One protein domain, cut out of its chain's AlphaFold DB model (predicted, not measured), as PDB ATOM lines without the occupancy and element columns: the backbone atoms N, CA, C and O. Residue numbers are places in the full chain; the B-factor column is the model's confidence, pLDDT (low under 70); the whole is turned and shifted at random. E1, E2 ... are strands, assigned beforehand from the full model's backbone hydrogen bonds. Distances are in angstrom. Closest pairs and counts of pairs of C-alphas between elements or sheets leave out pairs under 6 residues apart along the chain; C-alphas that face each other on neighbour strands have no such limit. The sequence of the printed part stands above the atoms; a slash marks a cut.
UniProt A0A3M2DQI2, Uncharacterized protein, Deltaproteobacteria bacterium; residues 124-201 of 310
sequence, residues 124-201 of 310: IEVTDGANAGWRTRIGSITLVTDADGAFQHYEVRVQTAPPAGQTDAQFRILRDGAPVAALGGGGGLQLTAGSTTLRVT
ATOM      1  N   ILE A 124     282.673 203.092 374.591       97.94
ATOM      2  CA  ILE A 124     282.045 202.372 373.485       97.94
ATOM      3  C   ILE A 124     280.716 201.819 373.979       97.94
ATOM      4  O   ILE A 124     280.669 201.165 375.019       97.94
ATOM      5  N   GLU A 125     279.652 202.031 373.209       98.38
ATOM      6  CA  GLU A 125     278.374 201.341 373.379       98.38
ATOM      7  C   GLU A 125     278.070 200.480 372.154       98.38
ATOM      8  O   GLU A 125     278.032 200.988 371.031       98.38
ATOM      9  N   VAL A 126     277.794 199.194 372.374       98.19
ATOM     10  CA  VAL A 126     277.269 198.296 371.338       98.19
ATOM     11  C   VAL A 126     275.791 198.605 371.107       98.19
ATOM     12  O   VAL A 126     275.006 198.690 372.050       98.19
ATOM     13  N   THR A 127     275.394 198.785 369.849       97.94
ATOM     14  CA  THR A 127     274.057 199.288 369.481       97.94
ATOM     15  C   THR A 127     273.133 198.230 368.877       97.94
ATOM     16  O   THR A 127     271.958 198.514 368.641       97.94
ATOM     17  N   ASP A 128     273.620 197.007 368.668       98.00
ATOM     18  CA  ASP A 128     272.868 195.910 368.061       98.00
ATOM     19  C   ASP A 128     273.220 194.530 368.653       98.00
ATOM     20  O   ASP A 128     274.087 194.392 369.514       98.00
ATOM     21  N   GLY A 129     272.514 193.497 368.189       96.38
ATOM     22  CA  GLY A 129     272.806 192.103 368.526       96.38
ATOM     23  C   GLY A 129     272.520 191.712 369.980       96.38
ATOM     24  O   GLY A 129     271.670 192.293 370.654       96.38
ATOM     25  N   ALA A 130     273.194 190.654 370.440       96.69
ATOM     26  CA  ALA A 130     273.003 190.077 371.773       96.69
ATOM     27  C   ALA A 130     273.597 190.943 372.897       96.69
ATOM     28  O   ALA A 130     273.138 190.858 374.034       96.69
ATOM     29  N   ASN A 131     274.576 191.788 372.568       96.81
ATOM     30  CA  ASN A 131     275.251 192.691 373.495       96.81
ATOM     31  C   ASN A 131     274.751 194.143 373.371       96.81
ATOM     32  O   ASN A 131     275.404 195.053 373.878       96.81
ATOM     33  N   ALA A 132     273.606 194.388 372.720       97.81
ATOM     34  CA  ALA A 132     273.031 195.727 372.595       97.81
ATOM     35  C   ALA A 132     272.871 196.411 373.967       97.81
ATOM     36  O   ALA A 132     272.271 195.860 374.892       97.81
ATOM     37  N   GLY A 133     273.398 197.629 374.089       97.50
ATOM     38  CA  GLY A 133     273.414 198.415 375.322       97.50
ATOM     39  C   GLY A 133     274.581 198.107 376.264       97.50
ATOM     40  O   GLY A 133     274.714 198.782 377.284       97.50
ATOM     41  N   TRP A 134     275.441 197.131 375.950       97.88
ATOM     42  CA  TRP A 134     276.699 196.959 376.671       97.88
ATOM     43  C   TRP A 134     277.612 198.164 376.432       97.88
ATOM     44  O   TRP A 134     277.755 198.632 375.298       97.88
ATOM     45  N   ARG A 135     278.222 198.653 377.515       98.12
ATOM     46  CA  ARG A 135     279.105 199.817 377.527       98.12
ATOM     47  C   ARG A 135     280.407 199.499 378.226       98.12
ATOM     48  O   ARG A 135     280.414 198.761 379.210       98.12
ATOM     49  N   THR A 136     281.482 200.109 377.755       98.31
ATOM     50  CA  THR A 136     282.785 200.045 378.410       98.31
ATOM     51  C   THR A 136     283.611 201.283 378.098       98.31
ATOM     52  O   THR A 136     283.476 201.865 377.024       98.31
ATOM     53  N   ARG A 137     284.499 201.662 379.016       98.25
ATOM     54  CA  ARG A 137     285.441 202.765 378.818       98.25
ATOM     55  C   ARG A 137     286.587 202.362 377.896       98.25
ATOM     56  O   ARG A 137     287.071 201.234 377.988       98.25
ATOM     57  N   ILE A 138     287.005 203.288 377.043       98.06
ATOM     58  CA  ILE A 138     288.172 203.197 376.169       98.06
ATOM     59  C   ILE A 138     289.414 203.508 377.003       98.06
ATOM     60  O   ILE A 138     289.531 204.581 377.593       98.06
ATOM     61  N   GLY A 139     290.321 202.542 377.058       96.69
ATOM     62  CA  GLY A 139     291.628 202.670 377.690       96.69
ATOM     63  C   GLY A 139     292.618 203.269 376.712       96.69
ATOM     64  O   GLY A 139     293.044 204.401 376.894       96.69
ATOM     65  N   SER A 140     292.876 202.560 375.613       95.81
ATOM     66  CA  SER A 140     293.763 203.025 374.549       95.81
ATOM     67  C   SER A 140     293.274 202.619 373.158       95.81
ATOM     68  O   SER A 140     292.481 201.684 373.005       95.81
ATOM     69  N   ILE A 141     293.750 203.331 372.134       95.12
ATOM     70  CA  ILE A 141     293.521 203.031 370.719       95.12
ATOM     71  C   ILE A 141     294.871 202.965 370.015       95.12
ATOM     72  O   ILE A 141     295.616 203.942 369.987       95.12
ATOM     73  N   THR A 142     295.166 201.822 369.400       94.75
ATOM     74  CA  THR A 142     296.387 201.604 368.621       94.75
ATOM     75  C   THR A 142     296.032 201.321 367.165       94.75
ATOM     76  O   THR A 142     295.215 200.450 366.870       94.75
ATOM     77  N   LEU A 143     296.642 202.061 366.240       95.25
ATOM     78  CA  LEU A 143     296.531 201.794 364.808       95.25
ATOM     79  C   LEU A 143     297.407 200.590 364.445       95.25
ATOM     80  O   LEU A 143     298.617 200.616 364.658       95.25
ATOM     81  N   VAL A 144     296.799 199.563 363.853       96.75
ATOM     82  CA  VAL A 144     297.506 198.401 363.316       96.75
ATOM     83  C   VAL A 144     297.557 198.516 361.795       96.75
ATOM     84  O   VAL A 144     296.520 198.595 361.128       96.75
ATOM     85  N   THR A 145     298.767 198.503 361.243       97.56
ATOM     86  CA  THR A 145     299.030 198.489 359.798       97.56
ATOM     87  C   THR A 145     299.755 197.214 359.383       97.56
ATOM     88  O   THR A 145     300.351 196.525 360.212       97.56
ATOM     89  N   ASP A 146     299.721 196.886 358.094       97.12
ATOM     90  CA  ASP A 146     300.585 195.845 357.533       97.12
ATOM     91  C   ASP A 146     302.011 196.353 357.248       97.12
ATOM     92  O   ASP A 146     302.384 197.474 357.605       97.12
ATOM     93  N   ALA A 147     302.823 195.496 356.623       97.00
ATOM     94  CA  ALA A 147     304.211 195.788 356.274       97.00
ATOM     95  C   ALA A 147     304.365 196.944 355.270       97.00
ATOM     96  O   ALA A 147     305.425 197.566 355.234       97.00
ATOM     97  N   ASP A 148     303.322 197.241 354.490       97.00
ATOM     98  CA  ASP A 148     303.302 198.338 353.522       97.00
ATOM     99  C   ASP A 148     302.715 199.627 354.134       97.00
ATOM    100  O   ASP A 148     302.586 200.646 353.452       97.00
ATOM    101  N   GLY A 149     302.362 199.600 355.426       95.38
ATOM    102  CA  GLY A 149     301.748 200.718 356.138       95.38
ATOM    103  C   GLY A 149     300.261 200.902 355.829       95.38
ATOM    104  O   GLY A 149     299.685 201.920 356.217       95.38
ATOM    105  N   ALA A 150     299.617 199.952 355.146       95.75
ATOM    106  CA  ALA A 150     298.187 200.034 354.892       95.75
ATOM    107  C   ALA A 150     297.395 199.665 356.154       95.75
ATOM    108  O   ALA A 150     297.774 198.777 356.921       95.75
ATOM    109  N   PHE A 151     296.285 200.373 356.370       95.81
ATOM    110  CA  PHE A 151     295.383 200.150 357.497       95.81
ATOM    111  C   PHE A 151     294.891 198.697 357.533       95.81
ATOM    112  O   PHE A 151     294.392 198.185 356.530       95.81
ATOM    113  N   GLN A 152     294.981 198.062 358.703       97.00
ATOM    114  CA  GLN A 152     294.403 196.741 358.955       97.00
ATOM    115  C   GLN A 152     293.209 196.839 359.909       97.00
ATOM    116  O   GLN A 152     292.135 196.322 359.609       97.00
ATOM    117  N   HIS A 153     293.397 197.468 361.070       97.06
ATOM    118  CA  HIS A 153     292.346 197.740 362.054       97.06
ATOM    119  C   HIS A 153     292.857 198.718 363.119       97.06
ATOM    120  O   HIS A 153     294.060 198.943 363.250       97.06
ATOM    121  N   TYR A 154     291.946 199.240 363.935       97.38
ATOM    122  CA  TYR A 154     292.294 199.757 365.255       97.38
ATOM    123  C   TYR A 154     292.167 198.649 366.297       97.38
ATOM    124  O   TYR A 154     291.155 197.944 366.342       97.38
ATOM    125  N   GLU A 155     293.174 198.514 367.152       97.38
ATOM    126  CA  GLU A 155     293.082 197.760 368.393       97.38
ATOM    127  C   GLU A 155     292.624 198.705 369.509       97.38
ATOM    128  O   GLU A 155     293.286 199.704 369.789       97.38
ATOM    129  N   VAL A 156     291.472 198.412 370.119       97.50
ATOM    130  CA  VAL A 156     290.890 199.240 371.181       97.50
ATOM    131  C   VAL A 156     290.895 198.461 372.485       97.50
ATOM    132  O   VAL A 156     290.174 197.469 372.628       97.50
ATOM    133  N   ARG A 157     291.687 198.920 373.454       97.69
ATOM    134  CA  ARG A 157     291.695 198.366 374.806       97.69
ATOM    135  C   ARG A 157     290.576 199.000 375.619       97.69
ATOM    136  O   ARG A 157     290.380 200.211 375.569       97.69
ATOM    137  N   VAL A 158     289.836 198.192 376.366       98.25
ATOM    138  CA  VAL A 158     288.652 198.619 377.112       98.25
ATOM    139  C   VAL A 158     288.661 198.126 378.555       98.25
ATOM    140  O   VAL A 158     289.236 197.088 378.864       98.25
ATOM    141  N   GLN A 159     287.994 198.865 379.443       97.88
ATOM    142  CA  GLN A 159     288.002 198.589 380.885       97.88
ATOM    143  C   GLN A 159     287.330 197.266 381.264       97.88
ATOM    144  O   GLN A 159     287.773 196.561 382.169       97.88
ATOM    145  N   THR A 160     286.230 196.933 380.596       97.94
ATOM    146  CA  THR A 160     285.469 195.710 380.844       97.94
ATOM    147  C   THR A 160     285.359 194.918 379.555       97.94
ATOM    148  O   THR A 160     285.217 195.495 378.483       97.94
ATOM    149  N   ALA A 161     285.450 193.594 379.647       97.88
ATOM    150  CA  ALA A 161     285.298 192.720 378.490       97.88
ATOM    151  C   ALA A 161     283.817 192.587 378.078       97.88
ATOM    152  O   ALA A 161     282.937 192.615 378.947       97.88
ATOM    153  N   PRO A 162     283.517 192.386 376.780       97.00
ATOM    154  CA  PRO A 162     282.154 192.170 376.330       97.00
ATOM    155  C   PRO A 162     281.623 190.813 376.822       97.00
ATOM    156  O   PRO A 162     282.385 189.837 376.903       97.00
ATOM    157  N   PRO A 163     280.311 190.709 377.109       96.31
ATOM    158  CA  PRO A 163     279.667 189.428 377.363       96.31
ATOM    159  C   PRO A 163     279.791 188.486 376.158       96.31
ATOM    160  O   PRO A 163     279.939 188.912 375.009       96.31
ATOM    161  N   ALA A 164     279.697 187.181 376.411       95.12
ATOM    162  CA  ALA A 164     279.611 186.195 375.340       95.12
ATOM    163  C   ALA A 164     278.293 186.329 374.559       95.12
ATOM    164  O   ALA A 164     277.271 186.706 375.122       95.12
ATOM    165  N   GLY A 165     278.304 185.928 373.284       93.06
ATOM    166  CA  GLY A 165     277.088 185.830 372.463       93.06
ATOM    167  C   GLY A 165     277.087 186.677 371.193       93.06
ATOM    168  O   GLY A 165     276.148 186.565 370.408       93.06
ATOM    169  N   GLN A 166     278.128 187.477 370.955       94.25
ATOM    170  CA  GLN A 166     278.272 188.287 369.747       94.25
ATOM    171  C   GLN A 166     279.753 188.446 369.383       94.25
ATOM    172  O   GLN A 166     280.573 188.692 370.265       94.25
ATOM    173  N   THR A 167     280.081 188.276 368.102       95.31
ATOM    174  CA  THR A 167     281.444 188.425 367.554       95.31
ATOM    175  C   THR A 167     281.619 189.715 366.771       95.31
ATOM    176  O   THR A 167     282.724 190.232 366.711       95.31
ATOM    177  N   ASP A 168     280.535 190.251 366.209       96.81
ATOM    178  CA  ASP A 168     280.535 191.445 365.371       96.81
ATOM    179  C   ASP A 168     279.365 192.337 365.774       96.81
ATOM    180  O   ASP A 168     278.258 191.846 366.023       96.81
ATOM    181  N   ALA A 169     279.608 193.639 365.864       96.88
ATOM    182  CA  ALA A 169     278.649 194.603 366.371       96.88
ATOM    183  C   ALA A 169     278.711 195.940 365.632       96.88
ATOM    184  O   ALA A 169     279.744 196.347 365.093       96.88
ATOM    185  N   GLN A 170     277.586 196.642 365.670       97.25
ATOM    186  CA  GLN A 170     277.527 198.079 365.477       97.25
ATOM    187  C   GLN A 170     277.822 198.772 366.807       97.25
ATOM    188  O   GLN A 170     277.371 198.329 367.867       97.25
ATOM    189  N   PHE A 171     278.505 199.907 366.768       98.00
ATOM    190  CA  PHE A 171     278.830 200.667 367.967       98.00
ATOM    191  C   PHE A 171     278.716 202.170 367.757       98.00
ATOM    192  O   PHE A 171     278.561 202.666 366.641       98.00
ATOM    193  N   ARG A 172     278.798 202.904 368.859       97.75
ATOM    194  CA  ARG A 172     278.999 204.352 368.867       97.75
ATOM    195  C   ARG A 172     279.897 204.739 370.028       97.75
ATOM    196  O   ARG A 172     279.921 204.036 371.039       97.75
ATOM    197  N   ILE A 173     280.583 205.865 369.884       97.75
ATOM    198  CA  ILE A 173     281.373 206.445 370.968       97.75
ATOM    199  C   ILE A 173     280.515 207.442 371.744       97.75
ATOM    200  O   ILE A 173     279.817 208.284 371.164       97.75
ATOM    201  N   LEU A 174     280.550 207.320 373.066       98.19
ATOM    202  CA  LEU A 174     279.914 208.226 374.005       98.19
ATOM    203  C   LEU A 174     280.982 209.046 374.725       98.19
ATOM    204  O   LEU A 174     282.003 208.513 375.150       98.19
ATOM    205  N   ARG A 175     280.696 210.326 374.933       96.75
ATOM    206  CA  ARG A 175     281.433 211.200 375.842       96.75
ATOM    207  C   ARG A 175     280.467 211.689 376.897       96.75
ATOM    208  O   ARG A 175     279.400 212.199 376.555       96.75
ATOM    209  N   ASP A 176     280.813 211.493 378.163       95.38
ATOM    210  CA  ASP A 176     279.970 211.898 379.294       95.38
ATOM    211  C   ASP A 176     278.530 211.332 379.177       95.38
ATOM    212  O   ASP A 176     277.535 211.992 379.476       95.38
ATOM    213  N   GLY A 177     278.415 210.095 378.669       96.06
ATOM    214  CA  GLY A 177     277.152 209.379 378.447       96.06
ATOM    215  C   GLY A 177     276.351 209.791 377.202       96.06
ATOM    216  O   GLY A 177     275.309 209.187 376.930       96.06
ATOM    217  N   ALA A 178     276.812 210.780 376.428       97.38
ATOM    218  CA  ALA A 178     276.148 211.265 375.220       97.38
ATOM    219  C   ALA A 178     276.881 210.814 373.939       97.38
ATOM    220  O   ALA A 178     278.105 210.904 373.885       97.38
ATOM    221  N   PRO A 179     276.175 210.372 372.879       96.31
ATOM    222  CA  PRO A 179     276.815 210.011 371.615       96.31
ATOM    223  C   PRO A 179     277.527 211.192 370.956       96.31
ATOM    224  O   PRO A 179     276.929 212.257 370.790       96.31
ATOM    225  N   VAL A 180     278.758 210.977 370.494       95.44
ATOM    226  CA  VAL A 180     279.523 211.975 369.736       95.44
ATOM    227  C   VAL A 180     279.877 211.403 368.370       95.44
ATOM    228  O   VAL A 180     280.922 210.792 368.188       95.44
ATOM    229  N   ALA A 181     279.005 211.625 367.384       89.81
ATOM    230  CA  ALA A 181     279.162 211.056 366.041       89.81
ATOM    231  C   ALA A 181     280.506 211.406 365.372       89.81
ATOM    232  O   ALA A 181     281.021 210.615 364.593       89.81
ATOM    233  N   ALA A 182     281.088 212.565 365.699       88.56
ATOM    234  CA  ALA A 182     282.390 212.987 365.179       88.56
ATOM    235  C   ALA A 182     283.567 212.129 365.679       88.56
ATOM    236  O   ALA A 182     284.615 212.139 365.047       88.56
ATOM    237  N   LEU A 183     283.406 211.411 366.796       87.19
ATOM    238  CA  LEU A 183     284.437 210.516 367.329       87.19
ATOM    239  C   LEU A 183     284.388 209.129 366.691       87.19
ATOM    240  O   LEU A 183     285.367 208.394 366.773       87.19
ATOM    241  N   GLY A 184     283.267 208.778 366.054       87.94
ATOM    242  CA  GLY A 184     283.109 207.501 365.377       87.94
ATOM    243  C   GLY A 184     281.846 206.724 365.739       87.94
ATOM    244  O   GLY A 184     280.975 207.172 366.495       87.94
ATOM    245  N   GLY A 185     281.762 205.526 365.170       88.62
ATOM    246  CA  GLY A 185     280.642 204.598 365.261       88.62
ATOM    247  C   GLY A 185     280.313 203.959 363.912       88.62
ATOM    248  O   GLY A 185     280.913 204.274 362.890       88.62
ATOM    249  N   GLY A 186     279.327 203.067 363.911       90.50
ATOM    250  CA  GLY A 186     278.964 202.261 362.747       90.50
ATOM    251  C   GLY A 186     279.344 200.798 362.936       90.50
ATOM    252  O   GLY A 186     279.325 200.294 364.059       90.50
ATOM    253  N   GLY A 187     279.628 200.106 361.834       84.38
ATOM    254  CA  GLY A 187     279.932 198.675 361.835       84.38
ATOM    255  C   GLY A 187     281.402 198.361 362.074       84.38
ATOM    256  O   GLY A 187     282.226 199.246 362.269       84.38
ATOM    257  N   GLY A 188     281.734 197.070 362.034       88.62
ATOM    258  CA  GLY A 188     283.127 196.619 362.054       88.62
ATOM    259  C   GLY A 188     283.760 196.525 363.442       88.62
ATOM    260  O   GLY A 188     284.976 196.365 363.518       88.62
ATOM    261  N   LEU A 189     282.976 196.592 364.528       96.56
ATOM    262  CA  LEU A 189     283.475 196.266 365.864       96.56
ATOM    263  C   LEU A 189     283.466 194.750 366.066       96.56
ATOM    264  O   LEU A 189     282.403 194.141 366.189       96.56
ATOM    265  N   GLN A 190     284.649 194.152 366.146       97.69
ATOM    266  CA  GLN A 190     284.836 192.748 366.484       97.69
ATOM    267  C   GLN A 190     285.030 192.589 367.992       97.69
ATOM    268  O   GLN A 190     285.906 193.209 368.606       97.69
ATOM    269  N   LEU A 191     284.216 191.719 368.578       96.25
ATOM    270  CA  LEU A 191     284.191 191.398 369.997       96.25
ATOM    271  C   LEU A 191     284.758 189.994 370.214       96.25
ATOM    272  O   LEU A 191     284.395 189.043 369.523       96.25
ATOM    273  N   THR A 192     285.604 189.841 371.229       96.44
ATOM    274  CA  THR A 192     286.010 188.525 371.736       96.44
ATOM    275  C   THR A 192     285.553 188.406 373.180       96.44
ATOM    276  O   THR A 192     285.935 189.215 374.024       96.44
ATOM    277  N   ALA A 193     284.715 187.412 373.474       94.06
ATOM    278  CA  ALA A 193     284.160 187.222 374.812       94.06
ATOM    279  C   ALA A 193     285.277 187.092 375.862       94.06
ATOM    280  O   ALA A 193     286.190 186.283 375.702       94.06
ATOM    281  N   GLY A 194     285.195 187.886 376.931       93.56
ATOM    282  CA  GLY A 194     286.207 187.896 377.994       93.56
ATOM    283  C   GLY A 194     287.521 188.611 377.646       93.56
ATOM    284  O   GLY A 194     288.387 188.697 378.512       93.56
ATOM    285  N   SER A 195     287.674 189.152 376.432       97.06
ATOM    286  CA  SER A 195     288.822 189.979 376.040       97.06
ATOM    287  C   SER A 195     288.567 191.455 376.340       97.06
ATOM    288  O   SER A 195     287.520 191.990 375.986       97.06
ATOM    289  N   THR A 196     289.545 192.141 376.925       97.62
ATOM    290  CA  THR A 196     289.567 193.612 377.048       97.62
ATOM    291  C   THR A 196     290.115 194.297 375.798       97.62
ATOM    292  O   THR A 196     290.295 195.507 375.793       97.62
ATOM    293  N   THR A 197     290.385 193.540 374.739       97.81
ATOM    294  CA  THR A 197     290.840 194.055 373.448       97.81
ATOM    295  C   THR A 197     289.760 193.817 372.402       97.81
ATOM    296  O   THR A 197     289.358 192.671 372.167       97.81
ATOM    297  N   LEU A 198     289.307 194.903 371.780       97.50
ATOM    298  CA  LEU A 198     288.360 194.932 370.668       97.50
ATOM    299  C   LEU A 198     289.095 195.307 369.377       97.50
ATOM    300  O   LEU A 198     290.155 195.933 369.424       97.50
ATOM    301  N   ARG A 199     288.523 194.967 368.219       97.94
ATOM    302  CA  ARG A 199     289.053 195.423 366.923       97.94
ATOM    303  C   ARG A 199     288.016 196.225 366.168       97.94
ATOM    304  O   ARG A 199     286.882 195.778 366.050       97.94
ATOM    305  N   VAL A 200     288.413 197.369 365.627       96.94
ATOM    306  CA  VAL A 200     287.592 198.149 364.696       96.94
ATOM    307  C   VAL A 200     288.213 198.029 363.312       96.94
ATOM    308  O   VAL A 200     289.293 198.557 363.062       96.94
ATOM    309  N   THR A 201     287.566 197.273 362.428       95.75
ATOM    310  CA  THR A 201     288.115 196.906 361.108       95.75
ATOM    311  C   THR A 201     287.778 197.897 359.998       95.75
ATOM    312  O   THR A 201     288.180 197.693 358.857       95.75
TER     313      THR A 201
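What this domain is: This is residues 124 to 201 of the 310 residues of an uncharacterized protein of Deltaproteobacteria bacterium (UniProt A0A3M2DQI2). The domain is a small closed barrel of six strands, and the long bent hairpin of E2 and E3 reaches past the ring to make one end of the longest axis. The link from E4 to E5 makes the other far tip, at Gly 177. The printed part has 78 residues with no named helix and six named strands, E1 to E6 in chain order. Round the ring run E1, E2, E3, E6, E5, E4 and back to E1, with each neighbour pair antiparallel; the class is all strand. The whole is compact, with a radius of gyration of the C-alphas of 12.2 A and spans of 37 by 27 by 20 A.

How they stand to each other: E1, residues 124 to 126, and E2, residues 135 to 145, form a hairpin; N 124 and O 136 are within hydrogen-bond range at 2.8 A. E2 bends by 71 degrees at residue 139, and its pairing is staggered: residues 135 to 136 pair with E1, and residues 138 to 145 with E3, residues 151 to 158. E2 and E3 form a hairpin with 151 degrees between their directions; N 142 and O 155 are 2.9 A apart, N 155 and O 142 2.8 A. On the other side of E3 lies E6, residues 197 to 200, where N 198 and O 156 are 2.8 A apart. E4, residues 168 to 175, closes the ring on E1, with N 125 and O 172 3.0 A apart. E4 forms a hairpin with E5, residues 185 to 190; N 171 and O 186 are 2.9 A apart. E5 and E6 form a hairpin, with N 190 and O 199 2.8 A apart. E1, E2, E3 and E4, E5, E6 are meanders, each strand the antiparallel neighbour of the one before. E1 to E4 and E3 to E6 are Greek keys, four strands in a row holding a meander, the first the antiparallel neighbour of the fourth. E2 and E5 are apart, as are E4 and E6.

Where its parts are: E1 begins at C-alpha 124, (282.045, 202.372, 373.485), and is 6.6 A long. E2 measures 26.7 A and ends at C-alpha 145, (299.030, 198.489, 359.798). E3 measures 20.8 A, E4 22.4 A and E5 12.6 A. E6, 10.2 A, ends at C-alpha 200, (287.592, 198.149, 364.696).

The domain as a whole: The two C-alphas farthest apart, those of Asp 148 and Gly 177, are 37.8 A apart. The printed part has no cut. The link from E2 to E3 is tight, and the other links are short. Mean pLDDT of the printed part is 95.9, and no printed residue is under 70.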